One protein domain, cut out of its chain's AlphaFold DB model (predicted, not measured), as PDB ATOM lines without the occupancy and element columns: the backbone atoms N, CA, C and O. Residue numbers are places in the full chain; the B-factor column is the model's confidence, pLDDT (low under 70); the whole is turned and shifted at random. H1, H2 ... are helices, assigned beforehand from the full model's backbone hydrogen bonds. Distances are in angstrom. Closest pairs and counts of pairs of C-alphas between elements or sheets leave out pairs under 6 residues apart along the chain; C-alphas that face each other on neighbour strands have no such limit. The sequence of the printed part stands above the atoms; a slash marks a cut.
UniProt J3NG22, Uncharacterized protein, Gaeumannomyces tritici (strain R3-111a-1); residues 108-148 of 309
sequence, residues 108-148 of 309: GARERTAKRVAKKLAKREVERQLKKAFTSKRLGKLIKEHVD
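This is residues 108 to 148 of the 309 residues of an uncharacterized protein of Gaeumannomyces tritici (strain R3-111a-1) (UniProt J3NG22). A long helix, H1, makes most of a thin rod, and a short helix, H2, turns off sharply at its far end, the two meeting near their ends as a wide, open L. The printed part has 41 residues, with two named helices in the order H1, H2 and no named strand; its class is all helix. It is extended, with a radius of gyration of the C-alphas of 16.8 A and spans of 53 by 14 by 6 A.

H1, residues 108 to 134, is joined to H2, residues 137 to 148, by a tight link of 2 residues. They are close but not clearly touching, with 2 pairs of C-alphas within 8 A; the closest C-alphas, those of Phe 134 and Gly 140, are 6.6 A apart. They run the same way at a steep tilt of 69 degrees, only just short of about perpendicular. In H1 and H2 every O i to N i+4 pair is within hydrogen-bond range.

H1 begins at C-alpha 108, (124.671, 150.259, 148.978), and measures 38.7 A from first to last C-alpha. H2 measures 16.1 A and ends at C-alpha 148, (171.506, 126.354, 158.939).

The two C-alphas farthest apart, those of Gly 108 and Asp 148, are 53.5 A apart. Residues 108 to 133 and 135 to 142 stand free. The printed part has no cut. Its mean pLDDT is 74.8, with residues 108 to 114 and 133 to 135 under 70.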
ATOM      1  N   GLY A 108     123.208 150.133 149.058       52.56
ATOM      2  CA  GLY A 108     124.671 150.259 148.978       52.56
ATOM      3  C   GLY A 108     125.371 150.222 150.342       52.56
ATOM      4  O   GLY A 108     126.507 149.763 150.443       52.56
ATOM      5  N   ALA A 109     124.686 150.620 151.418       54.59
ATOM      6  CA  ALA A 109     125.180 150.431 152.784       54.59
ATOM      7  C   ALA A 109     125.273 148.938 153.158       54.59
ATOM      8  O   ALA A 109     126.305 148.490 153.658       54.59
ATOM      9  N   ARG A 110     124.229 148.148 152.850       57.56
ATOM     10  CA  ARG A 110     124.197 146.697 153.122       57.56
ATOM     11  C   ARG A 110     125.262 145.939 152.327       57.56
ATOM     12  O   ARG A 110     125.923 145.058 152.875       57.56
ATOM     13  N   GLU A 111     125.481 146.317 151.071       56.53
ATOM     14  CA  GLU A 111     126.511 145.698 150.231       56.53
ATOM     15  C   GLU A 111     127.936 146.041 150.701       56.53
ATOM     16  O   GLU A 111     128.772 145.141 150.838       56.53
ATOM     17  N   ARG A 112     128.201 147.311 151.054       60.12
ATOM     18  CA  ARG A 112     129.481 147.732 151.656       60.12
ATOM     19  C   ARG A 112     129.758 146.995 152.974       60.12
ATOM     20  O   ARG A 112     130.892 146.560 153.191       60.12
ATOM     21  N   THR A 113     128.748 146.758 153.822       67.31
ATOM     22  CA  THR A 113     128.926 145.930 155.032       67.31
ATOM     23  C   THR A 113     129.186 144.456 154.721       67.31
ATOM     24  O   THR A 113     130.101 143.884 155.309       67.31
ATOM     25  N   ALA A 114     128.471 143.847 153.767       69.81
ATOM     26  CA  ALA A 114     128.685 142.447 153.389       69.81
ATOM     27  C   ALA A 114     130.108 142.211 152.848       69.81
ATOM     28  O   ALA A 114     130.803 141.304 153.310       69.81
ATOM     29  N   LYS A 115     130.588 143.087 151.952       73.56
ATOM     30  CA  LYS A 115     131.962 143.050 151.419       73.56
ATOM     31  C   LYS A 115     133.018 143.232 152.523       73.56
ATOM     32  O   LYS A 115     134.003 142.491 152.553       73.56
ATOM     33  N   ARG A 116     132.801 144.144 153.485       75.69
ATOM     34  CA  ARG A 116     133.694 144.325 154.655       75.69
ATOM     35  C   ARG A 116     133.707 143.101 155.587       75.69
ATOM     36  O   ARG A 116     134.782 142.722 156.054       75.69
ATOM     37  N   VAL A 117     132.564 142.450 155.827       77.31
ATOM     38  CA  VAL A 117     132.482 141.211 156.630       77.31
ATOM     39  C   VAL A 117     133.197 140.053 155.930       77.31
ATOM     40  O   VAL A 117     134.029 139.400 156.558       77.31
ATOM     41  N   ALA A 118     132.963 139.851 154.630       78.19
ATOM     42  CA  ALA A 118     133.654 138.827 153.844       78.19
ATOM     43  C   ALA A 118     135.184 139.013 153.871       78.19
ATOM     44  O   ALA A 118     135.906 138.062 154.166       78.19
ATOM     45  N   LYS A 119     135.686 140.246 153.677       85.25
ATOM     46  CA  LYS A 119     137.129 140.553 153.769       85.25
ATOM     47  C   LYS A 119     137.700 140.263 155.167       85.25
ATOM     48  O   LYS A 119     138.794 139.710 155.266       85.25
ATOM     49  N   LYS A 120     136.966 140.576 156.248       86.69
ATOM     50  CA  LYS A 120     137.390 140.262 157.631       86.69
ATOM     51  C   LYS A 120     137.391 138.753 157.927       86.69
ATOM     52  O   LYS A 120     138.299 138.289 158.612       86.69
ATOM     53  N   LEU A 121     136.426 137.989 157.409       81.44
ATOM     54  CA  LEU A 121     136.394 136.526 157.553       81.44
ATOM     55  C   LEU A 121     137.521 135.853 156.757       81.44
ATOM     56  O   LEU A 121     138.238 135.028 157.317       81.44
ATOM     57  N   ALA A 122     137.739 136.261 155.503       82.88
ATOM     58  CA  ALA A 122     138.831 135.755 154.674       82.88
ATOM     59  C   ALA A 122     140.208 136.033 155.303       82.88
ATOM     60  O   ALA A 122     141.010 135.110 155.427       82.88
ATOM     61  N   LYS A 123     140.457 137.263 155.789       87.81
ATOM     62  CA  LYS A 123     141.701 137.605 156.505       87.81
ATOM     63  C   LYS A 123     141.917 136.703 157.728       87.81
ATOM     64  O   LYS A 123     142.985 136.115 157.857       87.81
ATOM     65  N   ARG A 124     140.895 136.523 158.577       82.94
ATOM     66  CA  ARG A 124     140.975 135.650 159.765       82.94
ATOM     67  C   ARG A 124     141.220 134.178 159.424       82.94
ATOM     68  O   ARG A 124     141.943 133.508 160.153       82.94
ATOM     69  N   GLU A 125     140.637 133.665 158.341       80.94
ATOM     70  CA  GLU A 125     140.856 132.275 157.925       80.94
ATOM     71  C   GLU A 125     142.255 132.065 157.332       80.94
ATOM     72  O   GLU A 125     142.919 131.094 157.689       80.94
ATOM     73  N   VAL A 126     142.753 133.004 156.518       81.50
ATOM     74  CA  VAL A 126     144.142 132.987 156.030       81.50
ATOM     75  C   VAL A 126     145.125 133.075 157.200       81.50
ATOM     76  O   VAL A 126     146.029 132.251 157.295       81.50
ATOM     77  N   GLU A 127     144.911 133.981 158.160       76.12
ATOM     78  CA  GLU A 127     145.709 134.052 159.394       76.12
ATOM     79  C   GLU A 127     145.663 132.746 160.199       76.12
ATOM     80  O   GLU A 127     146.685 132.324 160.742       76.12
ATOM     81  N   ARG A 128     144.506 132.072 160.270       81.88
ATOM     82  CA  ARG A 128     144.361 130.771 160.944       81.88
ATOM     83  C   ARG A 128     145.130 129.666 160.220       81.88
ATOM     84  O   ARG A 128     145.740 128.830 160.886       81.88
ATOM     85  N   GLN A 129     145.113 129.644 158.888       74.75
ATOM     86  CA  GLN A 129     145.849 128.656 158.094       74.75
ATOM     87  C   GLN A 129     147.361 128.908 158.125       74.75
ATOM     88  O   GLN A 129     148.112 127.966 158.368       74.75
ATOM     89  N   LEU A 130     147.805 130.163 158.008       71.75
ATOM     90  CA  LEU A 130     149.208 130.547 158.189       71.75
ATOM     91  C   LEU A 130     149.698 130.183 159.595       71.75
ATOM     92  O   LEU A 130     150.711 129.500 159.725       71.75
ATOM     93  N   LYS A 131     148.948 130.530 160.652       75.94
ATOM     94  CA  LYS A 131     149.292 130.123 162.025       75.94
ATOM     95  C   LYS A 131     149.375 128.602 162.162       75.94
ATOM     96  O   LYS A 131     150.328 128.126 162.761       75.94
ATOM     97  N   LYS A 132     148.473 127.827 161.545       74.62
ATOM     98  CA  LYS A 132     148.572 126.354 161.516       74.62
ATOM     99  C   LYS A 132     149.818 125.844 160.784       74.62
ATOM    100  O   LYS A 132     150.451 124.917 161.285       74.62
ATOM    101  N   ALA A 133     150.186 126.445 159.651       67.75
ATOM    102  CA  ALA A 133     151.395 126.092 158.910       67.75
ATOM    103  C   ALA A 133     152.660 126.375 159.740       67.75
ATOM    104  O   ALA A 133     153.466 125.467 159.946       67.75
ATOM    105  N   PHE A 134     152.785 127.580 160.304       65.88
ATOM    106  CA  PHE A 134     153.935 127.985 161.121       65.88
ATOM    107  C   PHE A 134     154.008 127.281 162.486       65.88
ATOM    108  O   PHE A 134     155.105 126.967 162.936       65.88
ATOM    109  N   THR A 135     152.882 126.921 163.119       64.19
ATOM    110  CA  THR A 135     152.905 126.056 164.323       64.19
ATOM    111  C   THR A 135     153.199 124.584 164.014       64.19
ATOM    112  O   THR A 135     153.349 123.781 164.938       64.19
ATOM    113  N   SER A 136     153.292 124.187 162.739       71.00
ATOM    114  CA  SER A 136     153.717 122.830 162.410       71.00
ATOM    115  C   SER A 136     155.220 122.681 162.675       71.00
ATOM    116  O   SER A 136     156.059 123.326 162.044       71.00
ATOM    117  N   LYS A 137     155.583 121.768 163.587       73.00
ATOM    118  CA  LYS A 137     156.990 121.444 163.896       73.00
ATOM    119  C   LYS A 137     157.792 121.030 162.648       73.00
ATOM    120  O   LYS A 137     159.012 121.138 162.646       73.00
ATOM    121  N   ARG A 138     157.112 120.579 161.585       74.69
ATOM    122  CA  ARG A 138     157.700 120.248 160.280       74.69
ATOM    123  C   ARG A 138     158.142 121.490 159.500       74.69
ATOM    124  O   ARG A 138     159.249 121.478 158.982       74.69
ATOM    125  N   LEU A 139     157.327 122.548 159.432       74.19
ATOM    126  CA  LEU A 139     157.730 123.784 158.748       74.19
ATOM    127  C   LEU A 139     158.832 124.513 159.528       74.19
ATOM    128  O   LEU A 139     159.794 124.963 158.920       74.19
ATOM    129  N   GLY A 140     158.746 124.545 160.863       74.75
ATOM    130  CA  GLY A 140     159.817 125.088 161.708       74.75
ATOM    131  C   GLY A 140     161.160 124.372 161.509       74.75
ATOM    132  O   GLY A 140     162.187 125.035 161.402       74.75
ATOM    133  N   LYS A 141     161.152 123.035 161.375       80.25
ATOM    134  CA  LYS A 141     162.352 122.265 161.006       80.25
ATOM    135  C   LYS A 141     162.883 122.625 159.622       80.25
ATOM    136  O   LYS A 141     164.056 122.939 159.525       80.25
ATOM    137  N   LEU A 142     162.037 122.646 158.590       80.12
ATOM    138  CA  LEU A 142     162.467 122.970 157.220       80.12
ATOM    139  C   LEU A 142     163.047 124.389 157.102       80.12
ATOM    140  O   LEU A 142     164.038 124.586 156.407       80.12
ATOM    141  N   ILE A 143     162.463 125.368 157.803       81.12
ATOM    142  CA  ILE A 143     162.999 126.735 157.858       81.12
ATOM    143  C   ILE A 143     164.353 126.746 158.575       81.12
ATOM    144  O   ILE A 143     165.293 127.338 158.053       81.12
ATOM    145  N   LYS A 144     164.490 126.059 159.722       80.06
ATOM    146  CA  LYS A 144     165.788 125.957 160.404       80.06
ATOM    147  C   LYS A 144     166.832 125.253 159.531       80.06
ATOM    148  O   LYS A 144     167.909 125.791 159.352       80.06
ATOM    149  N   GLU A 145     166.512 124.104 158.943       85.12
ATOM    150  CA  GLU A 145     167.422 123.342 158.077       85.12
ATOM    151  C   GLU A 145     167.909 124.186 156.882       85.12
ATOM    152  O   GLU A 145     169.094 124.137 156.556       85.12
ATOM    153  N   HIS A 146     167.043 125.019 156.292       84.06
ATOM    154  CA  HIS A 146     167.413 125.960 155.227       84.06
ATOM    155  C   HIS A 146     168.282 127.130 155.733       84.06
ATOM    156  O   HIS A 146     169.214 127.536 155.039       84.06
ATOM    157  N   VAL A 147     168.011 127.683 156.920       82.75
ATOM    158  CA  VAL A 147     168.843 128.747 157.520       82.75
ATOM    159  C   VAL A 147     170.216 128.198 157.915       82.75
ATOM    160  O   VAL A 147     171.230 128.764 157.521       82.75
ATOM    161  N   ASP A 148     170.266 127.044 158.582       80.19
ATOM    162  CA  ASP A 148     171.506 126.354 158.939       80.19
ATOM    163  C   ASP A 148     172.321 125.983 157.679       80.19
ATOM    164  O   ASP A 148     173.548 125.929 157.724       80.19
TER     165      ASP A 148